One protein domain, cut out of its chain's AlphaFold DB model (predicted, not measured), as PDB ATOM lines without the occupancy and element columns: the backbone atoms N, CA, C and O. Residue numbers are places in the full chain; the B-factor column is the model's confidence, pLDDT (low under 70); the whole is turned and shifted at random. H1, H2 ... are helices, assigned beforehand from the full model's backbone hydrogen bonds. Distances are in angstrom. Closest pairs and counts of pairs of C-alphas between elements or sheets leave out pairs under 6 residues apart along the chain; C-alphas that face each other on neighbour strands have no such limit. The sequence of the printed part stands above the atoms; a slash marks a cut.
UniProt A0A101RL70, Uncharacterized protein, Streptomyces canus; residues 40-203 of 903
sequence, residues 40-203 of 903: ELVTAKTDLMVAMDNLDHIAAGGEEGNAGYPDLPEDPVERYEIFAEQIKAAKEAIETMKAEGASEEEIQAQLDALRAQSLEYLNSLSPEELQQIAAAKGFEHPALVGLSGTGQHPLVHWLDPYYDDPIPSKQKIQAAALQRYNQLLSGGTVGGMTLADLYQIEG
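Overview. This is residues 40 to 203 of the 903 residues of an uncharacterized protein of Streptomyces canus (UniProt A0A101RL70). Three long helices, H1, H2 and H3, stand side by side as an up-and-down bundle, each running against the one before, at one end of an elongated body. The short H4 and H5 pack on the bundle's other end, and beyond H5 lies H6, with the short H7 at its last residues. The printed part has 164 residues with seven named helices, H1 to H7 in order, no named strand, all helix in class. It is only just loose, close to compact, with a radius of gyration of the C-alphas of 18.6 A, spanning 61 by 37 by 24 A.

Arrangement. H1, residues 40 to 59, and H2, residues 76 to 99, form a hairpin at a shallow tilt of 24 degrees; their closest C-alphas, Ala 44 and Ala 93, are 5.0 A apart. H3, residues 104 to 124, forms a hairpin with H2, closest at C-alphas Ile 94 and Ile 107, 6.5 A. H4, residues 127 to 136, touches H2, closest at C-alphas Val 77 and Ile 133, 5.1 A. H5, residues 154 to 159, touches H3, closest at C-alphas Leu 122 and Val 156, 5.5 A. H6, residues 168 to 185, touches H5 with residues 170 to 173 alone, closest at C-alphas Trp 158 and Lys 170, 5.1 A. H7, residues 195 to 201, only just touches H6, with 3 pairs of C-alphas within 8 A. H6 is apart from H1, H2 and H3. Every O i to N i+4 pair is within hydrogen-bond range except in H6, 13 of 14.

Along the chain. H1 begins at C-alpha 40 (0.041, -43.912, 50.270); H7 ends at C-alpha 201 (-15.303, -11.770, 14.933). H2 measures 34.6 A, H3 30.4 A.

Size, cuts and confidence. The printed part has no cut. The links H1 to H2 and H4 to H5 are long. Residues 61 to 71, 150, 166, 185 and 186 are under pLDDT 70.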
ATOM      1  N   GLU A  40       0.491 -45.243  50.692       78.31
ATOM      2  CA  GLU A  40       0.041 -43.912  50.270       78.31
ATOM      3  C   GLU A  40       1.018 -43.247  49.277       78.31
ATOM      4  O   GLU A  40       0.570 -42.727  48.256       78.31
ATOM      5  N   LEU A  41       2.342 -43.353  49.464       78.88
ATOM      6  CA  LEU A  41       3.335 -42.888  48.481       78.88
ATOM      7  C   LEU A  41       3.288 -43.692  47.173       78.88
ATOM      8  O   LEU A  41       3.456 -43.127  46.091       78.88
ATOM      9  N   VAL A  42       3.059 -45.007  47.250       80.38
ATOM     10  CA  VAL A  42       2.879 -45.860  46.060       80.38
ATOM     11  C   VAL A  42       1.597 -45.482  45.312       80.38
ATOM     12  O   VAL A  42       1.606 -45.399  44.080       80.38
ATOM     13  N   THR A  43       0.520 -45.192  46.046       84.12
ATOM     14  CA  THR A  43      -0.747 -44.706  45.482       84.12
ATOM     15  C   THR A  43      -0.547 -43.355  44.792       84.12
ATOM     16  O   THR A  43      -0.803 -43.254  43.598       84.12
ATOM     17  N   ALA A  44       0.057 -42.368  45.462       83.69
ATOM     18  CA  ALA A  44       0.304 -41.042  44.891       83.69
ATOM     19  C   ALA A  44       1.185 -41.071  43.624       83.69
ATOM     20  O   ALA A  44       0.924 -40.340  42.672       83.69
ATOM     21  N   LYS A  45       2.198 -41.951  43.565       86.56
ATOM     22  CA  LYS A  45       2.993 -42.156  42.336       86.56
ATOM     23  C   LYS A  45       2.181 -42.809  41.210       86.56
ATOM     24  O   LYS A  45       2.426 -42.510  40.043       86.56
ATOM     25  N   THR A  46       1.224 -43.675  41.545       83.88
ATOM     26  CA  THR A  46       0.311 -44.301  40.574       83.88
ATOM     27  C   THR A  46      -0.691 -43.282  40.032       83.88
ATOM     28  O   THR A  46      -0.861 -43.196  38.819       83.88
ATOM     29  N   ASP A  47      -1.283 -42.460  40.899       85.31
ATOM     30  CA  ASP A  47      -2.226 -41.405  40.514       85.31
ATOM     31  C   ASP A  47      -1.549 -40.334  39.646       85.31
ATOM     32  O   ASP A  47      -2.110 -39.917  38.633       85.31
ATOM     33  N   LEU A  48      -0.307 -39.947  39.976       88.94
ATOM     34  CA  LEU A  48       0.495 -39.064  39.127       88.94
ATOM     35  C   LEU A  48       0.759 -39.690  37.752       88.94
ATOM     36  O   LEU A  48       0.579 -39.018  36.743       88.94
ATOM     37  N   MET A  49       1.159 -40.964  37.694       85.62
ATOM     38  CA  MET A  49       1.400 -41.661  36.425       85.62
ATOM     39  C   MET A  49       0.137 -41.696  35.555       85.62
ATOM     40  O   MET A  49       0.209 -41.365  34.378       85.62
ATOM     41  N   VAL A  50      -1.028 -42.006  36.137       84.12
ATOM     42  CA  VAL A  50      -2.316 -42.001  35.420       84.12
ATOM     43  C   VAL A  50      -2.678 -40.600  34.921       84.12
ATOM     44  O   VAL A  50      -3.105 -40.455  33.777       84.12
ATOM     45  N   ALA A  51      -2.487 -39.556  35.734       85.88
ATOM     46  CA  ALA A  51      -2.756 -38.180  35.316       85.88
ATOM     47  C   ALA A  51      -1.825 -37.729  34.170       85.88
ATOM     48  O   ALA A  51      -2.293 -37.109  33.217       85.88
ATOM     49  N   MET A  52      -0.535 -38.075  34.228       85.56
ATOM     50  CA  MET A  52       0.454 -37.761  33.186       85.56
ATOM     51  C   MET A  52       0.194 -38.538  31.880       85.56
ATOM     52  O   MET A  52       0.253 -37.938  30.809       85.56
ATOM     53  N   ASP A  53      -0.164 -39.827  31.958       83.88
ATOM     54  CA  ASP A  53      -0.554 -40.645  30.794       83.88
ATOM     55  C   ASP A  53      -1.843 -40.106  30.138       83.88
ATOM     56  O   ASP A  53      -1.958 -40.055  28.910       83.88
ATOM     57  N   ASN A  54      -2.814 -39.650  30.941       84.44
ATOM     58  CA  ASN A  54      -4.023 -38.996  30.433       84.44
ATOM     59  C   ASN A  54      -3.702 -37.660  29.741       84.44
ATOM     60  O   ASN A  54      -4.293 -37.362  28.704       84.44
ATOM     61  N   LEU A  55      -2.771 -36.861  30.278       86.19
ATOM     62  CA  LEU A  55      -2.319 -35.614  29.649       86.19
ATOM     63  C   LEU A  55      -1.652 -35.871  28.292       86.19
ATOM     64  O   LEU A  55      -1.992 -35.190  27.324       86.19
ATOM     65  N   ASP A  56      -0.789 -36.885  28.192       84.06
ATOM     66  CA  ASP A  56      -0.186 -37.297  26.918       84.06
ATOM     67  C   ASP A  56      -1.250 -37.797  25.920       84.06
ATOM     68  O   ASP A  56      -1.195 -37.460  24.736       84.06
ATOM     69  N   HIS A  57      -2.267 -38.539  26.376       82.19
ATOM     70  CA  HIS A  57      -3.379 -38.980  25.524       82.19
ATOM     71  C   HIS A  57      -4.226 -37.806  24.994       82.19
ATOM     72  O   HIS A  57      -4.572 -37.775  23.808       82.19
ATOM     73  N   ILE A  58      -4.516 -36.818  25.848       83.56
ATOM     74  CA  ILE A  58      -5.226 -35.584  25.479       83.56
ATOM     75  C   ILE A  58      -4.397 -34.764  24.476       83.56
ATOM     76  O   ILE A  58      -4.940 -34.296  23.473       83.56
ATOM     77  N   ALA A  59      -3.085 -34.631  24.698       80.44
ATOM     78  CA  ALA A  59      -2.170 -33.928  23.797       80.44
ATOM     79  C   ALA A  59      -1.999 -34.635  22.438       80.44
ATOM     80  O   ALA A  59      -1.853 -33.970  21.412       80.44
ATOM     81  N   ALA A  60      -2.082 -35.967  22.405       78.38
ATOM     82  CA  ALA A  60      -2.056 -36.762  21.176       78.38
ATOM     83  C   ALA A  60      -3.373 -36.725  20.369       78.38
ATOM     84  O   ALA A  60      -3.436 -37.302  19.284       78.38
ATOM     85  N   GLY A  61      -4.430 -36.074  20.873       69.31
ATOM     86  CA  GLY A  61      -5.710 -35.953  20.170       69.31
ATOM     87  C   GLY A  61      -6.541 -37.241  20.109       69.31
ATOM     88  O   GLY A  61      -7.475 -37.308  19.313       69.31
ATOM     89  N   GLY A  62      -6.234 -38.242  20.943       64.94
ATOM     90  CA  GLY A  62      -7.095 -39.412  21.145       64.94
ATOM     91  C   GLY A  62      -7.067 -40.497  20.059       64.94
ATOM     92  O   GLY A  62      -8.097 -41.130  19.837       64.94
ATOM     93  N   GLU A  63      -5.942 -40.732  19.364       52.94
ATOM     94  CA  GLU A  63      -5.886 -41.743  18.284       52.94
ATOM     95  C   GLU A  63      -6.387 -43.147  18.707       52.94
ATOM     96  O   GLU A  63      -6.014 -43.697  19.749       52.94
ATOM     97  N   GLU A  64      -7.230 -43.741  17.852       46.28
ATOM     98  CA  GLU A  64      -7.935 -45.003  18.097       46.28
ATOM     99  C   GLU A  64      -6.980 -46.188  18.341       46.28
ATOM    100  O   GLU A  64      -6.223 -46.596  17.457       46.28
ATOM    101  N   GLY A  65      -7.097 -46.849  19.499       46.25
ATOM    102  CA  GLY A  65      -6.496 -48.177  19.673       46.25
ATOM    103  C   GLY A  65      -6.362 -48.711  21.096       46.25
ATOM    104  O   GLY A  65      -6.262 -49.927  21.265       46.25
ATOM    105  N   ASN A  66      -6.365 -47.852  22.121       47.47
ATOM    106  CA  ASN A  66      -6.024 -48.267  23.484       47.47
ATOM    107  C   ASN A  66      -7.269 -48.375  24.384       47.47
ATOM    108  O   ASN A  66      -7.826 -47.378  24.837       47.47
ATOM    109  N   ALA A  67      -7.717 -49.609  24.636       45.00
ATOM    110  CA  ALA A  67      -8.922 -49.905  25.410       45.00
ATOM    111  C   ALA A  67      -8.733 -49.598  26.911       45.00
ATOM    112  O   ALA A  67      -8.383 -50.484  27.692       45.00
ATOM    113  N   GLY A  68      -8.974 -48.344  27.303       55.28
ATOM    114  CA  GLY A  68      -8.866 -47.886  28.694       55.28
ATOM    115  C   GLY A  68      -9.040 -46.380  28.922       55.28
ATOM    116  O   GLY A  68      -9.328 -45.993  30.050       55.28
ATOM    117  N   TYR A  69      -8.907 -45.548  27.885       58.59
ATOM    118  CA  TYR A  69      -9.014 -44.085  27.986       58.59
ATOM    119  C   TYR A  69     -10.441 -43.582  27.685       58.59
ATOM    120  O   TYR A  69     -11.175 -44.257  26.956       58.59
ATOM    121  N   PRO A  70     -10.865 -42.436  28.253       56.16
ATOM    122  CA  PRO A  70     -12.146 -41.810  27.931       56.16
ATOM    123  C   PRO A  70     -12.134 -41.181  26.528       56.16
ATOM    124  O   PRO A  70     -11.145 -40.562  26.141       56.16
ATOM    125  N   ASP A  71     -13.251 -41.285  25.797       66.31
ATOM    126  CA  ASP A  71     -13.435 -40.596  24.510       66.31
ATOM    127  C   ASP A  71     -13.274 -39.074  24.693       66.31
ATOM    128  O   ASP A  71     -13.919 -38.470  25.556       66.31
ATOM    129  N   LEU A  72     -12.432 -38.441  23.870       74.00
ATOM    130  CA  LEU A  72     -12.229 -36.991  23.901       74.00
ATOM    131  C   LEU A  72     -13.366 -36.266  23.150       74.00
ATOM    132  O   LEU A  72     -13.646 -36.620  22.003       74.00
ATOM    133  N   PRO A  73     -14.001 -35.233  23.740       82.19
ATOM    134  CA  PRO A  73     -15.008 -34.424  23.051       82.19
ATOM    135  C   PRO A  73     -14.467 -33.711  21.805       82.19
ATOM    136  O   PRO A  73     -13.292 -33.357  21.742       82.19
ATOM    137  N   GLU A  74     -15.328 -33.402  20.831       81.81
ATOM    138  CA  GLU A  74     -14.935 -32.536  19.704       81.81
ATOM    139  C   GLU A  74     -14.807 -31.055  20.133       81.81
ATOM    140  O   GLU A  74     -13.959 -30.327  19.606       81.81
ATOM    141  N   ASP A  75     -15.587 -30.602  21.126       86.69
ATOM    142  CA  ASP A  75     -15.555 -29.213  21.608       86.69
ATOM    143  C   ASP A  75     -14.210 -28.901  22.308       86.69
ATOM    144  O   ASP A  75     -13.849 -29.576  23.279       86.69
ATOM    145  N   PRO A  76     -13.437 -27.890  21.854       88.50
ATOM    146  CA  PRO A  76     -12.209 -27.470  22.530       88.50
ATOM    147  C   PRO A  76     -12.430 -27.010  23.982       88.50
ATOM    148  O   PRO A  76     -11.511 -27.135  24.789       88.50
ATOM    149  N   VAL A  77     -13.619 -26.511  24.345       90.56
ATOM    150  CA  VAL A  77     -13.926 -26.089  25.724       90.56
ATOM    151  C   VAL A  77     -14.026 -27.297  26.652       90.56
ATOM    152  O   VAL A  77     -13.379 -27.308  27.699       90.56
ATOM    153  N   GLU A  78     -14.767 -28.334  26.253       88.81
ATOM    154  CA  GLU A  78     -14.907 -29.572  27.034       88.81
ATOM    155  C   GLU A  78     -13.569 -30.332  27.118       88.81
ATOM    156  O   GLU A  78     -13.176 -30.775  28.199       88.81
ATOM    157  N   ARG A  79     -12.796 -30.401  26.018       89.31
ATOM    158  CA  ARG A  79     -11.426 -30.961  26.030       89.31
ATOM    159  C   ARG A  79     -10.505 -30.229  27.011       89.31
ATOM    160  O   ARG A  79      -9.773 -30.877  27.758       89.31
ATOM    161  N   TYR A  80     -10.553 -28.897  27.029       93.12
ATOM    162  CA  TYR A  80      -9.759 -28.091  27.955       93.12
ATOM    163  C   TYR A  80     -10.168 -28.307  29.422       93.12
ATOM    164  O   TYR A  80      -9.311 -28.269  30.304       93.12
ATOM    165  N   GLU A  81     -11.450 -28.551  29.711       91.94
ATOM    166  CA  GLU A  81     -11.903 -28.863  31.073       91.94
ATOM    167  C   GLU A  81     -11.323 -30.188  31.576       91.94
ATOM    168  O   GLU A  81     -10.741 -30.211  32.661       91.94
ATOM    169  N   ILE A  82     -11.356 -31.243  30.755       88.81
ATOM    170  CA  ILE A  82     -10.732 -32.538  31.075       88.81
ATOM    171  C   ILE A  82      -9.218 -32.366  31.297       88.81
ATOM    172  O   ILE A  82      -8.674 -32.861  32.286       88.81
ATOM    173  N   PHE A  83      -8.533 -31.618  30.424       92.75
ATOM    174  CA  PHE A  83      -7.113 -31.277  30.578       92.75
ATOM    175  C   PHE A  83      -6.822 -30.558  31.908       92.75
ATOM    176  O   PHE A  83      -5.916 -30.956  32.644       92.75
ATOM    177  N   ALA A  84      -7.607 -29.535  32.257       92.31
ATOM    178  CA  ALA A  84      -7.428 -28.782  33.495       92.31
ATOM    179  C   ALA A  84      -7.670 -29.647  34.748       92.31
ATOM    180  O   ALA A  84      -6.972 -29.476  35.752       92.31
ATOM    181  N   GLU A  85      -8.599 -30.607  34.687       91.38
ATOM    182  CA  GLU A  85      -8.792 -31.607  35.742       91.38
ATOM    183  C   GLU A  85      -7.583 -32.541  35.894       91.38
ATOM    184  O   GLU A  85      -7.170 -32.796  37.026       91.38
ATOM    185  N   GLN A  86      -6.953 -32.992  34.800       91.94
ATOM    186  CA  GLN A  86      -5.744 -33.823  34.891       91.94
ATOM    187  C   GLN A  86      -4.536 -33.043  35.440       91.94
ATOM    188  O   GLN A  86      -3.828 -33.558  36.307       91.94
ATOM    189  N   ILE A  87      -4.333 -31.778  35.036       93.81
ATOM    190  CA  ILE A  87      -3.290 -30.914  35.629       93.81
ATOM    191  C   ILE A  87      -3.515 -30.744  37.140       93.81
ATOM    192  O   ILE A  87      -2.566 -30.778  37.928       93.81
ATOM    193  N   LYS A  88      -4.774 -30.583  37.566       93.12
ATOM    194  CA  LYS A  88      -5.132 -30.500  38.985       93.12
ATOM    195  C   LYS A  88      -4.835 -31.814  39.722       93.12
ATOM    196  O   LYS A  88      -4.188 -31.767  40.766       93.12
ATOM    197  N   ALA A  89      -5.248 -32.959  39.177       90.31
ATOM    198  CA  ALA A  89      -4.992 -34.274  39.767       90.31
ATOM    199  C   ALA A  89      -3.485 -34.552  39.918       90.31
ATOM    200  O   ALA A  89      -3.036 -34.973  40.982       90.31
ATOM    201  N   ALA A  90      -2.680 -34.215  38.904       92.31
ATOM    202  CA  ALA A  90      -1.225 -34.320  38.971       92.31
ATOM    203  C   ALA A  90      -0.616 -33.416  40.067       92.31
ATOM    204  O   ALA A  90       0.254 -33.864  40.812       92.31
ATOM    205  N   LYS A  91      -1.098 -32.172  40.236       94.19
ATOM    206  CA  LYS A  91      -0.674 -31.286  41.345       94.19
ATOM    207  C   LYS A  91      -1.019 -31.874  42.721       94.19
ATOM    208  O   LYS A  91      -0.183 -31.829  43.622       94.19
ATOM    209  N   GLU A  92      -2.214 -32.442  42.883       93.06
ATOM    210  CA  GLU A  92      -2.654 -33.085  44.133       93.06
ATOM    211  C   GLU A  92      -1.826 -34.348  44.450       93.06
ATOM    212  O   GLU A  92      -1.395 -34.538  45.593       93.06
ATOM    213  N   ALA A  93      -1.498 -35.156  43.439       89.81
ATOM    214  CA  ALA A  93      -0.616 -36.314  43.573       89.81
ATOM    215  C   ALA A  93       0.830 -35.919  43.943       89.81
ATOM    216  O   ALA A  93       1.417 -36.518  44.847       89.81
ATOM    217  N   ILE A  94       1.392 -34.869  43.330       91.38
ATOM    218  CA  ILE A  94       2.742 -34.358  43.645       91.38
ATOM    219  C   ILE A  94       2.823 -33.811  45.081       91.38
ATOM    220  O   ILE A  94       3.776 -34.119  45.799       91.38
ATOM    221  N   GLU A  95       1.837 -33.036  45.547       92.62
ATOM    222  CA  GLU A  95       1.821 -32.580  46.949       92.62
ATOM    223  C   GLU A  95       1.634 -33.753  47.931       92.62
ATOM    224  O   GLU A  95       2.218 -33.733  49.015       92.62
ATOM    225  N   THR A  96       0.925 -34.818  47.538       89.69
ATOM    226  CA  THR A  96       0.825 -36.055  48.336       89.69
ATOM    227  C   THR A  96       2.168 -36.793  48.400       89.69
ATOM    228  O   THR A  96       2.630 -37.123  49.490       89.69
ATOM    229  N   MET A  97       2.875 -36.960  47.273       88.19
ATOM    230  CA  MET A  97       4.235 -37.529  47.246       88.19
ATOM    231  C   MET A  97       5.204 -36.764  48.161       88.19
ATOM    232  O   MET A  97       6.044 -37.364  48.832       88.19
ATOM    233  N   LYS A  98       5.087 -35.436  48.192       90.94
ATOM    234  CA  LYS A  98       5.898 -34.536  49.023       90.94
ATOM    235  C   LYS A  98       5.559 -34.656  50.511       90.94
ATOM    236  O   LYS A  98       6.472 -34.627  51.334       90.94
ATOM    237  N   ALA A  99       4.280 -34.805  50.861       88.88
ATOM    238  CA  ALA A  99       3.847 -35.075  52.234       88.88
ATOM    239  C   ALA A  99       4.383 -36.428  52.740       88.88
ATOM    240  O   ALA A  99       4.890 -36.505  53.859       88.88
ATOM    241  N   GLU A 100       4.375 -37.442  51.872       87.31
ATOM    242  CA  GLU A 100       4.865 -38.799  52.144       87.31
ATOM    243  C   GLU A 100       6.396 -38.968  52.021       87.31
ATOM    244  O   GLU A 100       6.925 -40.079  52.094       87.31
ATOM    245  N   GLY A 101       7.145 -37.870  51.877       84.44
ATOM    246  CA  GLY A 101       8.607 -37.873  51.995       84.44
ATOM    247  C   GLY A 101       9.391 -38.233  50.729       84.44
ATOM    248  O   GLY A 101      10.551 -38.636  50.839       84.44
ATOM    249  N   ALA A 102       8.814 -38.061  49.534       87.06
ATOM    250  CA  ALA A 102       9.593 -38.027  48.293       87.06
ATOM    251  C   ALA A 102      10.668 -36.918  48.332       87.06
ATOM    252  O   ALA A 102      10.527 -35.914  49.036       87.06
ATOM    253  N   SER A 103      11.763 -37.083  47.583       89.00
ATOM    254  CA  SER A 103      12.869 -36.117  47.618       89.00
ATOM    255  C   SER A 103      12.502 -34.796  46.934       89.00
ATOM    256  O   SER A 103      11.746 -34.775  45.963       89.00
ATOM    257  N   GLU A 104      13.082 -33.679  47.388       87.69
ATOM    258  CA  GLU A 104      12.873 -32.367  46.747       87.69
ATOM    259  C   GLU A 104      13.295 -32.373  45.264       87.69
ATOM    260  O   GLU A 104      12.664 -31.715  44.442       87.69
ATOM    261  N   GLU A 105      14.318 -33.161  44.911       90.38
ATOM    262  CA  GLU A 105      14.759 -33.369  43.524       90.38
ATOM    263  C   GLU A 105      13.710 -34.123  42.685       90.38
ATOM    264  O   GLU A 105      13.471 -33.752  41.538       90.38
ATOM    265  N   GLU A 106      13.052 -35.145  43.253       89.06
ATOM    266  CA  GLU A 106      11.960 -35.871  42.590       89.06
ATOM    267  C   GLU A 106      10.738 -34.961  42.399       89.06
ATOM    268  O   GLU A 106      10.219 -34.856  41.291       89.06
ATOM    269  N   ILE A 107      10.322 -34.237  43.444       92.00
ATOM    270  CA  ILE A 107       9.183 -33.308  43.385       92.00
ATOM    271  C   ILE A 107       9.415 -32.190  42.362       92.00
ATOM    272  O   ILE A 107       8.525 -31.901  41.562       92.00
ATOM    273  N   GLN A 108      10.608 -31.588  42.334       90.38
ATOM    274  CA  GLN A 108      10.925 -30.542  41.360       90.38
ATOM    275  C   GLN A 108      10.918 -31.083  39.922       90.38
ATOM    276  O   GLN A 108      10.370 -30.430  39.036       90.38
ATOM    277  N   ALA A 109      11.449 -32.290  39.692       91.25
ATOM    278  CA  ALA A 109      11.421 -32.921  38.374       91.25
ATOM    279  C   ALA A 109       9.987 -33.193  37.878       91.25
ATOM    280  O   ALA A 109       9.703 -32.956  36.705       91.25
ATOM    281  N   GLN A 110       9.078 -33.630  38.759       91.44
ATOM    282  CA  GLN A 110       7.670 -33.847  38.397       91.44
ATOM    283  C   GLN A 110       6.925 -32.531  38.126       91.44
ATOM    284  O   GLN A 110       6.159 -32.448  37.169       91.44
ATOM    285  N   LEU A 111       7.183 -31.471  38.904       91.81
ATOM    286  CA  LEU A 111       6.614 -30.141  38.644       91.81
ATOM    287  C   LEU A 111       7.094 -29.554  37.308       91.81
ATOM    288  O   LEU A 111       6.295 -28.980  36.567       91.81
ATOM    289  N   ASP A 112       8.377 -29.720  36.976       91.75
ATOM    290  CA  ASP A 112       8.930 -29.267  35.697       91.75
ATOM    291  C   ASP A 112       8.372 -30.074  34.509       91.75
ATOM    292  O   ASP A 112       8.075 -29.486  33.466       91.75
ATOM    293  N   ALA A 113       8.157 -31.388  34.671       90.81
ATOM    294  CA  ALA A 113       7.515 -32.239  33.665       90.81
ATOM    295  C   ALA A 113       6.040 -31.862  33.436       90.81
ATOM    296  O   ALA A 113       5.634 -31.631  32.296       90.81
ATOM    297  N   LEU A 114       5.261 -31.706  34.511       93.19
ATOM    298  CA  LEU A 114       3.854 -31.302  34.448       93.19
ATOM    299  C   LEU A 114       3.681 -29.929  33.780       93.19
ATOM    300  O   LEU A 114       2.787 -29.718  32.960       93.19
ATOM    301  N   ARG A 115       4.575 -28.985  34.093       92.88
ATOM    302  CA  ARG A 115       4.596 -27.667  33.452       92.88
ATOM    303  C   ARG A 115       4.949 -27.746  31.965       92.88
ATOM    304  O   ARG A 115       4.413 -26.964  31.181       92.88
ATOM    305  N   ALA A 116       5.846 -28.653  31.576       91.62
ATOM    306  CA  ALA A 116       6.190 -28.871  30.175       91.62
ATOM    307  C   ALA A 116       4.989 -29.413  29.382       91.62
ATOM    308  O   ALA A 116       4.641 -28.809  28.370       91.62
ATOM    309  N   GLN A 117       4.300 -30.447  29.887       89.62
ATOM    310  CA  GLN A 117       3.067 -30.974  29.280       89.62
ATOM    311  C   GLN A 117       1.957 -29.914  29.190       89.62
ATOM    312  O   GLN A 117       1.340 -29.768  28.135       89.62
ATOM    313  N   SER A 118       1.734 -29.126  30.255       92.81
ATOM    314  CA  SER A 118       0.721 -28.056  30.245       92.81
ATOM    315  C   SER A 118       0.965 -27.054  29.111       92.81
ATOM    316  O   SER A 118       0.065 -26.704  28.345       92.81
ATOM    317  N   LEU A 119       2.225 -26.632  28.954       92.12
ATOM    318  CA  LEU A 119       2.632 -25.737  27.877       92.12
ATOM    319  C   LEU A 119       2.566 -26.412  26.502       92.12
ATOM    320  O   LEU A 119       2.228 -25.735  25.535       92.12
ATOM    321  N   GLU A 120       2.895 -27.695  26.375       90.62
ATOM    322  CA  GLU A 120       2.850 -28.417  25.100       90.62
ATOM    323  C   GLU A 120       1.420 -28.502  24.553       90.62
ATOM    324  O   GLU A 120       1.184 -28.040  23.435       90.62
ATOM    325  N   TYR A 121       0.457 -28.944  25.372       91.75
ATOM    326  CA  TYR A 121      -0.964 -28.974  25.005       91.75
ATOM    327  C   TYR A 121      -1.489 -27.588  24.605       91.75
ATOM    328  O   TYR A 121      -2.063 -27.402  23.535       91.75
ATOM    329  N   LEU A 122      -1.251 -26.559  25.420       93.25
ATOM    330  CA  LEU A 122      -1.789 -25.227  25.125       93.25
ATOM    331  C   LEU A 122      -1.133 -24.574  23.897       93.25
ATOM    332  O   LEU A 122      -1.766 -23.752  23.238       93.25
ATOM    333  N   ASN A 123       0.109 -24.937  23.558       91.75
ATOM    334  CA  ASN A 123       0.754 -24.505  22.316       91.75
ATOM    335  C   ASN A 123       0.313 -25.317  21.079       91.75
ATOM    336  O   ASN A 123       0.600 -24.869  19.968       91.75
ATOM    337  N   SER A 124      -0.348 -26.475  21.232       90.00
ATOM    338  CA  SER A 124      -0.882 -27.246  20.097       90.00
ATOM    339  C   SER A 124      -2.241 -26.738  19.604       90.00
ATOM    340  O   SER A 124      -2.593 -26.982  18.451       90.00
ATOM    341  N   LEU A 125      -2.991 -26.033  20.458       91.31
ATOM    342  CA  LEU A 125      -4.301 -25.454  20.138       91.31
ATOM    343  C   LEU A 125      -4.202 -24.306  19.120       91.31
ATOM    344  O   LEU A 125      -3.260 -23.506  19.135       91.31
ATOM    345  N   SER A 126      -5.216 -24.179  18.260       91.69
ATOM    346  CA  SER A 126      -5.309 -23.055  17.324       91.69
ATOM    347  C   SER A 126      -5.570 -21.721  18.057       91.69
ATOM    348  O   SER A 126      -6.123 -21.710  19.162       91.69
ATOM    349  N   PRO A 127      -5.221 -20.560  17.463       90.44
ATOM    350  CA  PRO A 127      -5.588 -19.256  18.017       90.44
ATOM    351  C   PRO A 127      -7.096 -19.107  18.255       90.44
ATOM    352  O   PRO A 127      -7.496 -18.506  19.247       90.44
ATOM    353  N   GLU A 128      -7.921 -19.672  17.374       88.94
ATOM    354  CA  GLU A 128      -9.381 -19.674  17.462       88.94
ATOM    355  C   GLU A 128      -9.879 -20.566  18.613       88.94
ATOM    356  O   GLU A 128     -10.709 -20.116  19.403       88.94
ATOM    357  N   GLU A 129      -9.326 -21.775  18.778       91.94
ATOM    358  CA  GLU A 129      -9.625 -22.648  19.927       91.94
ATOM    359  C   GLU A 129      -9.252 -21.960  21.253       91.94
ATOM    360  O   GLU A 129     -10.065 -21.899  22.177       91.94
ATOM    361  N   LEU A 130      -8.061 -21.352  21.331       93.94
ATOM    362  CA  LEU A 130      -7.619 -20.582  22.500       93.94
ATOM    363  C   LEU A 130      -8.558 -19.403  22.805       93.94
ATOM    364  O   LEU A 130      -8.825 -19.123  23.975       93.94
ATOM    365  N   GLN A 131      -9.061 -18.703  21.784       92.62
ATOM    366  CA  GLN A 131     -10.013 -17.600  21.958       92.62
ATOM    367  C   GLN A 131     -11.383 -18.092  22.447       92.62
ATOM    368  O   GLN A 131     -11.950 -17.477  23.350       92.62
ATOM    369  N   GLN A 132     -11.884 -19.210  21.912       91.94
ATOM    370  CA  GLN A 132     -13.141 -19.835  22.335       91.94
ATOM    371  C   GLN A 132     -13.079 -20.289  23.801       91.94
ATOM    372  O   GLN A 132     -13.965 -19.951  24.589       91.94
ATOM    373  N   ILE A 133     -12.009 -20.990  24.193       93.25
ATOM    374  CA  ILE A 133     -11.794 -21.426  25.580       93.25
ATOM    375  C   ILE A 133     -11.675 -20.206  26.504       93.25
ATOM    376  O   ILE A 133     -12.309 -20.165  27.558       93.25
ATOM    377  N   ALA A 134     -10.910 -19.181  26.113       93.06
ATOM    378  CA  ALA A 134     -10.753 -17.977  26.922       93.06
ATOM    379  C   ALA A 134     -12.082 -17.232  27.131       93.06
ATOM    380  O   ALA A 134     -12.382 -16.865  28.265       93.06
ATOM    381  N   ALA A 135     -12.913 -17.085  26.092       90.06
ATOM    382  CA  ALA A 135     -14.260 -16.525  26.221       90.06
ATOM    383  C   ALA A 135     -15.122 -17.335  27.206       90.06
ATOM    384  O   ALA A 135     -15.727 -16.763  28.113       90.06
ATOM    385  N   ALA A 136     -15.127 -18.668  27.084       89.56
ATOM    386  CA  ALA A 136     -15.876 -19.560  27.974       89.56
ATOM    387  C   ALA A 136     -15.398 -19.495  29.439       89.56
ATOM    388  O   ALA A 136     -16.193 -19.678  30.359       89.56
ATOM    389  N   LYS A 137     -14.114 -19.185  29.672       88.88
ATOM    390  CA  LYS A 137     -13.537 -18.951  31.008       88.88
ATOM    391  C   LYS A 137     -13.585 -17.485  31.468       88.88
ATOM    392  O   LYS A 137     -13.030 -17.164  32.515       88.88
ATOM    393  N   GLY A 138     -14.281 -16.607  30.741       88.31
ATOM    394  CA  GLY A 138     -14.547 -15.224  31.155       88.31
ATOM    395  C   GLY A 138     -13.469 -14.198  30.787       88.31
ATOM    396  O   GLY A 138     -13.425 -13.133  31.398       88.31
ATOM    397  N   PHE A 139     -12.603 -14.486  29.811       90.31
ATOM    398  CA  PHE A 139     -11.688 -13.489  29.248       90.31
ATOM    399  C   PHE A 139     -12.449 -12.499  28.357       90.31
ATOM    400  O   PHE A 139     -13.064 -12.891  27.365       90.31
ATOM    401  N   GLU A 140     -12.367 -11.206  28.663       89.19
ATOM    402  CA  GLU A 140     -13.013 -10.164  27.861       89.19
ATOM    403  C   GLU A 140     -12.171  -9.823  26.621       89.19
ATOM    404  O   GLU A 140     -10.978  -9.524  26.720       89.19
ATOM    405  N   HIS A 141     -12.814  -9.828  25.453       91.31
ATOM    406  CA  HIS A 141     -12.240  -9.535  24.134       91.31
ATOM    407  C   HIS A 141     -11.004 -10.374  23.731       91.31
ATOM    408  O   HIS A 141      -9.917  -9.825  23.486       91.31
ATOM    409  N   PRO A 142     -11.122 -11.716  23.650       92.44
ATOM    410  CA  PRO A 142     -10.001 -12.599  23.324       92.44
ATOM    411  C   PRO A 142      -9.448 -12.386  21.905       92.44
ATOM    412  O   PRO A 142      -8.263 -12.638  21.683       92.44
ATOM    413  N   ALA A 143     -10.230 -11.841  20.964       90.62
ATOM    414  CA  ALA A 143      -9.738 -11.506  19.625       90.62
ATOM    415  C   ALA A 143      -8.723 -10.340  19.621       90.62
ATOM    416  O   ALA A 143      -8.034 -10.108  18.627       90.62
ATOM    417  N   LEU A 144      -8.585  -9.605  20.734       91.94
ATOM    418  CA  LEU A 144      -7.667  -8.468  20.874       91.94
ATOM    419  C   LEU A 144      -6.283  -8.827  21.434       91.94
ATOM    420  O   LEU A 144      -5.468  -7.934  21.694       91.94
ATOM    421  N   VAL A 145      -5.968 -10.109  21.615       89.62
ATOM    422  CA  VAL A 145      -4.625 -10.596  21.978       89.62
ATOM    423  C   VAL A 145      -4.019 -11.444  20.856       89.62
ATOM    424  O   VAL A 145      -4.680 -11.775  19.885       89.62
ATOM    425  N   GLY A 146      -2.703 -11.685  20.901       84.50
ATOM    426  CA  GLY A 146      -1.996 -12.467  19.867       84.50
ATOM    427  C   GLY A 146      -1.769 -11.787  18.509       84.50
ATOM    428  O   GLY A 146      -0.996 -12.299  17.705       84.50
ATOM    429  N   LEU A 147      -2.351 -10.604  18.286       82.06
ATOM    430  CA  LEU A 147      -2.366  -9.846  17.020       82.06
ATOM    431  C   LEU A 147      -1.014  -9.628  16.308       82.06
ATOM    432  O   LEU A 147      -0.997  -9.240  15.143       82.06
ATOM    433  N   SER A 148       0.124  -9.819  16.980       75.12
ATOM    434  CA  SER A 148       1.448  -9.686  16.361       75.12
ATOM    435  C   SER A 148       1.900 -10.925  15.582       75.12
ATOM    436  O   SER A 148       2.919 -10.841  14.894       75.12
ATOM    437  N   GLY A 149       1.218 -12.072  15.728       70.25
ATOM    438  CA  GLY A 149       1.568 -13.339  15.068       70.25
ATOM    439  C   GLY A 149       2.994 -13.827  15.362       70.25
ATOM    440  O   GLY A 149       3.566 -14.584  14.583       70.25
ATOM    441  N   THR A 150       3.615 -13.330  16.434       69.56
ATOM    442  CA  THR A 150       5.046 -13.491  16.718       69.56
ATOM    443  C   THR A 150       5.263 -13.884  18.172       69.56
ATOM    444  O   THR A 150       4.936 -13.126  19.083       69.56
ATOM    445  N   GLY A 151       5.867 -15.057  18.374       79.06
ATOM    446  CA  GLY A 151       6.055 -15.652  19.697       79.06
ATOM    447  C   GLY A 151       4.846 -16.473  20.153       79.06
ATOM    448  O   GLY A 151       3.914 -16.708  19.388       79.06
ATOM    449  N   GLN A 152       4.889 -16.923  21.406       85.94
ATOM    450  CA  GLN A 152       3.808 -17.682  22.032       85.94
ATOM    451  C   GLN A 152       2.531 -16.837  22.155       85.94
ATOM    452  O   GLN A 152       2.590 -15.659  22.520       85.94
ATOM    453  N   HIS A 153       1.371 -17.437  21.874       92.44
ATOM    454  CA  HIS A 153       0.092 -16.740  21.968       92.44
ATOM    455  C   HIS A 153      -0.211 -16.358  23.434       92.44
ATOM    456  O   HIS A 153      -0.136 -17.228  24.301       92.44
ATOM    457  N   PRO A 154      -0.582 -15.101  23.761       93.19
ATOM    458  CA  PRO A 154      -0.764 -14.680  25.154       93.19
ATOM    459  C   PRO A 154      -1.805 -15.492  25.931       93.19
ATOM    460  O   PRO A 154      -1.647 -15.675  27.135       93.19
ATOM    461  N   LEU A 155      -2.839 -16.012  25.255       94.44
ATOM    462  CA  LEU A 155      -3.841 -16.861  25.907       94.44
ATOM    463  C   LEU A 155      -3.272 -18.195  26.401       94.44
ATOM    464  O   LEU A 155      -3.840 -18.729  27.337       94.44
ATOM    465  N   VAL A 156      -2.134 -18.684  25.887       94.38
ATOM    466  CA  VAL A 156      -1.473 -19.884  26.439       94.38
ATOM    467  C   VAL A 156      -1.084 -19.660  27.899       94.38
ATOM    468  O   VAL A 156      -1.425 -20.463  28.753       94.38
ATOM    469  N   HIS A 157      -0.453 -18.525  28.222       93.06
ATOM    470  CA  HIS A 157      -0.120 -18.193  29.616       93.06
ATOM    471  C   HIS A 157      -1.372 -17.872  30.452       93.06
ATOM    472  O   HIS A 157      -1.388 -18.090  31.663       93.06
ATOM    473  N   TRP A 158      -2.417 -17.313  29.835       93.94
ATOM    474  CA  TRP A 158      -3.656 -16.988  30.550       93.94
ATOM    475  C   TRP A 158      -4.465 -18.237  30.929       93.94
ATOM    476  O   TRP A 158      -4.909 -18.349  32.070       93.94
ATOM    477  N   LEU A 159      -4.575 -19.184  29.997       95.00
ATOM    478  CA  LEU A 159      -5.268 -20.461  30.148       95.00
ATOM    479  C   LEU A 159      -4.447 -21.535  30.867       95.00
ATOM    480  O   LEU A 159      -4.982 -22.601  31.106       95.00
ATOM    481  N   ASP A 160      -3.181 -21.315  31.221       94.00
ATOM    482  CA  ASP A 160      -2.382 -22.358  31.877       94.00
ATOM    483  C   ASP A 160      -2.884 -22.642  33.318       94.00
ATOM    484  O   ASP A 160      -2.760 -21.762  34.188       94.00
ATOM    485  N   PRO A 161      -3.449 -23.844  33.596       92.00
ATOM    486  CA  PRO A 161      -3.974 -24.220  34.910       92.00
ATOM    487  C   PRO A 161      -2.874 -24.715  35.865       92.00
ATOM    488  O   PRO A 161      -3.128 -24.922  37.055       92.00
ATOM    489  N   TYR A 162      -1.628 -24.863  35.389       90.50
ATOM    490  CA  TYR A 162      -0.470 -25.051  36.264       90.50
ATOM    491  C   TYR A 162      -0.345 -23.871  37.242       90.50
ATOM    492  O   TYR A 162      -0.048 -24.061  38.426       90.50
ATOM    493  N   TYR A 163      -0.635 -22.657  36.764       86.88
ATOM    494  CA  TYR A 163      -0.662 -21.439  37.564       86.88
ATOM    495  C   TYR A 163      -2.018 -21.210  38.236       86.88
ATOM    496  O   TYR A 163      -3.029 -21.022  37.558       86.88
ATOM    497  N   ASP A 164      -2.002 -21.109  39.565       78.81
ATOM    498  CA  ASP A 164      -3.181 -20.741  40.350       78.81
ATOM    499  C   ASP A 164      -3.613 -19.291  40.067       78.81
ATOM    500  O   ASP A 164      -2.779 -18.398  39.871       78.81
ATOM    501  N   ASP A 165      -4.918 -19.033  40.105       75.62
ATOM    502  CA  ASP A 165      -5.464 -17.680  40.017       75.62
ATOM    503  C   ASP A 165      -5.679 -17.076  41.420       75.62
ATOM    504  O   ASP A 165      -6.096 -17.791  42.335       75.62
ATOM    505  N   PRO A 166      -5.444 -15.761  41.627       68.12
ATOM    506  CA  PRO A 166      -5.098 -14.749  40.626       68.12
ATOM    507  C   PRO A 166      -3.605 -14.355  40.630       68.12
ATOM    508  O   PRO A 166      -3.126 -13.726  41.578       68.12
ATOM    509  N   ILE A 167      -2.880 -14.591  39.526       84.19
ATOM    510  CA  ILE A 167      -1.500 -14.083  39.355       84.19
ATOM    511  C   ILE A 167      -1.400 -12.794  38.502       84.19
ATOM    512  O   ILE A 167      -2.073 -12.665  37.473       84.19
ATOM    513  N   PRO A 168      -0.499 -11.841  38.844       85.50
ATOM    514  CA  PRO A 168      -0.389 -10.551  38.147       85.50
ATOM    515  C   PRO A 168      -0.029 -10.611  36.654       85.50
ATOM    516  O   PRO A 168      -0.246  -9.635  35.936       85.50
ATOM    517  N   SER A 169       0.567 -11.701  36.161       86.25
ATOM    518  CA  SER A 169       0.879 -11.857  34.730       86.25
ATOM    519  C   SER A 169      -0.371 -12.124  33.894       86.25
ATOM    520  O   SER A 169      -0.516 -11.501  32.843       86.25
ATOM    521  N   LYS A 170      -1.311 -12.946  34.382       90.12
ATOM    522  CA  LYS A 170      -2.604 -13.178  33.718       90.12
ATOM    523  C   LYS A 170      -3.438 -11.891  33.656       90.12
ATOM    524  O   LYS A 170      -3.920 -11.518  32.589       90.12
ATOM    525  N   GLN A 171      -3.490 -11.127  34.752       87.62
ATOM    526  CA  GLN A 171      -4.183  -9.827  34.806       87.62
ATOM    527  C   GLN A 171      -3.662  -8.812  33.771       87.62
ATOM    528  O   GLN A 171      -4.445  -8.080  33.168       87.62
ATOM    529  N   LYS A 172      -2.346  -8.778  33.510       90.19
ATOM    530  CA  LYS A 172      -1.752  -7.893  32.487       90.19
ATOM    531  C   LYS A 172      -2.202  -8.228  31.063       90.19
ATOM    532  O   LYS A 172      -2.258  -7.325  30.231       90.19
ATOM    533  N   ILE A 173      -2.512  -9.494  30.778       91.31
ATOM    534  CA  ILE A 173      -2.982  -9.935  29.458       91.31
ATOM    535  C   ILE A 173      -4.417  -9.439  29.233       91.31
ATOM    536  O   ILE A 173      -4.681  -8.813  28.205       91.31
ATOM    537  N   GLN A 174      -5.294  -9.587  30.235       91.56
ATOM    538  CA  GLN A 174      -6.657  -9.037  30.212       91.56
ATOM    539  C   GLN A 174      -6.663  -7.504  30.087       91.56
ATOM    540  O   GLN A 174      -7.357  -6.941  29.242       91.56
ATOM    541  N   ALA A 175      -5.832  -6.809  30.872       85.62
ATOM    542  CA  ALA A 175      -5.722  -5.351  30.806       85.62
ATOM    543  C   ALA A 175      -5.265  -4.851  29.420       85.62
ATOM    544  O   ALA A 175      -5.719  -3.804  28.958       85.62
ATOM    545  N   ALA A 176      -4.406  -5.606  28.724       88.44
ATOM    546  CA  ALA A 176      -3.970  -5.275  27.368       88.44
ATOM    547  C   ALA A 176      -5.069  -5.488  26.307       88.44
ATOM    548  O   ALA A 176      -5.114  -4.725  25.341       88.44
ATOM    549  N   ALA A 177      -5.956  -6.479  26.477       89.81
ATOM    550  CA  ALA A 177      -7.164  -6.626  25.655       89.81
ATOM    551  C   ALA A 177      -8.115  -5.434  25.851       89.81
ATOM    552  O   ALA A 177      -8.459  -4.758  24.883       89.81
ATOM    553  N   LEU A 178      -8.433  -5.088  27.103       84.88
ATOM    554  CA  LEU A 178      -9.306  -3.953  27.435       84.88
ATOM    555  C   LEU A 178      -8.749  -2.609  26.934       84.88
ATOM    556  O   LEU A 178      -9.487  -1.781  26.401       84.88
ATOM    557  N   GLN A 179      -7.434  -2.386  27.034       84.50
ATOM    558  CA  GLN A 179      -6.795  -1.185  26.483       84.50
ATOM    559  C   GLN A 179      -6.989  -1.076  24.960       84.50
ATOM    560  O   GLN A 179      -7.231   0.015  24.442       84.50
ATOM    561  N   ARG A 180      -6.907  -2.200  24.240       89.88
ATOM    562  CA  ARG A 180      -7.140  -2.261  22.789       89.88
ATOM    563  C   ARG A 180      -8.614  -2.075  22.444       89.88
ATOM    564  O   ARG A 180      -8.915  -1.368  21.490       89.88
ATOM    565  N   TYR A 181      -9.528  -2.623  23.240       85.62
ATOM    566  CA  TYR A 181     -10.963  -2.422  23.039       85.62
ATOM    567  C   TYR A 181     -11.331  -0.938  23.151       85.62
ATOM    568  O   TYR A 181     -11.954  -0.376  22.252       85.62
ATOM    569  N   ASN A 182     -10.805  -0.250  24.168       74.19
ATOM    570  CA  ASN A 182     -10.955   1.199  24.323       74.19
ATOM    571  C   ASN A 182     -10.365   2.009  23.145       74.19
ATOM    572  O   ASN A 182     -10.899   3.061  22.777       74.19
ATOM    573  N   GLN A 183      -9.298   1.519  22.504       80.44
ATOM    574  CA  GLN A 183      -8.748   2.114  21.278       80.44
ATOM    575  C   GLN A 183      -9.688   1.944  20.067       80.44
ATOM    576  O   GLN A 183      -9.745   2.834  19.220       80.44
ATOM    577  N   LEU A 184     -10.455   0.852  19.989       79.44
ATOM    578  CA  LEU A 184     -11.482   0.663  18.956       79.44
ATOM    579  C   LEU A 184     -12.744   1.493  19.239       79.44
ATOM    580  O   LEU A 184     -13.266   2.134  18.329       79.44
ATOM    581  N   LEU A 185     -13.190   1.561  20.500       61.56
ATOM    582  CA  LEU A 185     -14.317   2.405  20.926       61.56
ATOM    583  C   LEU A 185     -14.088   3.900  20.646       61.56
ATOM    584  O   LEU A 185     -15.034   4.626  20.355       61.56
ATOM    585  N   SER A 186     -12.836   4.362  20.691       64.75
ATOM    586  CA  SER A 186     -12.453   5.744  20.351       64.75
ATOM    587  C   SER A 186     -12.288   5.995  18.841       64.75
ATOM    588  O   SER A 186     -11.792   7.048  18.440       64.75
ATOM    589  N   GLY A 187     -12.716   5.055  17.989       72.00
ATOM    590  CA  GLY A 187     -12.650   5.169  16.529       72.00
ATOM    591  C   GLY A 187     -11.257   4.920  15.939       72.00
ATOM    592  O   GLY A 187     -11.031   5.188  14.759       72.00
ATOM    593  N   GLY A 188     -10.315   4.426  16.747       79.25
ATOM    594  CA  GLY A 188      -9.020   3.949  16.280       79.25
ATOM    595  C   GLY A 188      -9.099   2.559  15.645       79.25
ATOM    596  O   GLY A 188     -10.152   1.924  15.583       79.25
ATOM    597  N   THR A 189      -7.948   2.061  15.196       88.00
ATOM    598  CA  THR A 189      -7.775   0.671  14.755       88.00
ATOM    599  C   THR A 189      -6.722  -0.030  15.599       88.00
ATOM    600  O   THR A 189      -5.783   0.603  16.091       88.00
ATOM    601  N   VAL A 190      -6.854  -1.346  15.755       86.06
ATOM    602  CA  VAL A 190      -5.899  -2.198  16.479       86.06
ATOM    603  C   VAL A 190      -5.517  -3.353  15.563       86.06
ATOM    604  O   VAL A 190      -6.374  -4.105  15.124       86.06
ATOM    605  N   GLY A 191      -4.236  -3.470  15.201       82.62
ATOM    606  CA  GLY A 191      -3.791  -4.493  14.239       82.62
ATOM    607  C   GLY A 191      -4.409  -4.365  12.834       82.62
ATOM    608  O   GLY A 191      -4.328  -5.302  12.052       82.62
ATOM    609  N   GLY A 192      -5.030  -3.223  12.511       82.56
ATOM    610  CA  GLY A 192      -5.814  -3.018  11.286       82.56
ATOM    611  C   GLY A 192      -7.312  -3.319  11.425       82.56
ATOM    612  O   GLY A 192      -8.073  -2.928  10.549       82.56
ATOM    613  N   MET A 193      -7.735  -3.934  12.533       84.81
ATOM    614  CA  MET A 193      -9.134  -4.206  12.877       84.81
ATOM    615  C   MET A 193      -9.852  -2.918  13.314       84.81
ATOM    616  O   MET A 193      -9.259  -2.090  14.015       84.81
ATOM    617  N   THR A 194     -11.115  -2.753  12.921       87.81
ATOM    618  CA  THR A 194     -12.044  -1.733  13.437       87.81
ATOM    619  C   THR A 194     -12.970  -2.316  14.509       87.81
ATOM    620  O   THR A 194     -13.061  -3.530  14.682       87.81
ATOM    621  N   LEU A 195     -13.718  -1.458  15.210       80.06
ATOM    622  CA  LEU A 195     -14.742  -1.899  16.163       80.06
ATOM    623  C   LEU A 195     -15.808  -2.805  15.512       80.06
ATOM    624  O   LEU A 195     -16.251  -3.767  16.129       80.06
ATOM    625  N   ALA A 196     -16.200  -2.528  14.262       78.44
ATOM    626  CA  ALA A 196     -17.178  -3.345  13.541       78.44
ATOM    627  C   ALA A 196     -16.624  -4.736  13.186       78.44
ATOM    628  O   ALA A 196     -17.351  -5.722  13.291       78.44
ATOM    629  N   ASP A 197     -15.339  -4.819  12.828       84.38
ATOM    630  CA  ASP A 197     -14.673  -6.096  12.554       84.38
ATOM    631  C   ASP A 197     -14.560  -6.943  13.833       84.38
ATOM    632  O   ASP A 197     -14.800  -8.146  13.786       84.38
ATOM    633  N   LEU A 198     -14.268  -6.322  14.987       84.94
ATOM    634  CA  LEU A 198     -14.252  -7.014  16.281       84.94
ATOM    635  C   LEU A 198     -15.625  -7.609  16.617       84.94
ATOM    636  O   LEU A 198     -15.716  -8.795  16.916       84.94
ATOM    637  N   TYR A 199     -16.689  -6.806  16.515       80.56
ATOM    638  CA  TYR A 199     -18.065  -7.266  16.730       80.56
ATOM    639  C   TYR A 199     -18.431  -8.437  15.800       80.56
ATOM    640  O   TYR A 199     -19.065  -9.400  16.230       80.56
ATOM    641  N   GLN A 200     -17.972  -8.409  14.544       83.88
ATOM    642  CA  GLN A 200     -18.169  -9.514  13.604       83.88
ATOM    643  C   GLN A 200     -17.380 -10.782  13.986       83.88
ATOM    644  O   GLN A 200     -17.897 -11.882  13.796       83.88
ATOM    645  N   ILE A 201     -16.157 -10.646  14.508       81.38
ATOM    646  CA  ILE A 201     -15.303 -11.770  14.933       81.38
ATOM    647  C   ILE A 201     -15.826 -12.409  16.226       81.38
ATOM    648  O   ILE A 201     -15.881 -13.630  16.325       81.38
ATOM    649  N   GLU A 202     -16.257 -11.602  17.197       81.19
ATOM    650  CA  GLU A 202     -16.748 -12.070  18.502       81.19
ATOM    651  C   GLU A 202     -18.255 -12.402  18.498       81.19
ATOM    652  O   GLU A 202     -18.818 -12.744  19.535       81.19
ATOM    653  N   GLY A 203     -18.931 -12.299  17.346       72.62
ATOM    654  CA  GLY A 203     -20.358 -12.622  17.195       72.62
ATOM    655  C   GLY A 203     -21.309 -11.691  17.959       72.62
ATOM    656  O   GLY A 203     -22.463 -12.044  18.202       72.62
TER     657      GLY A 203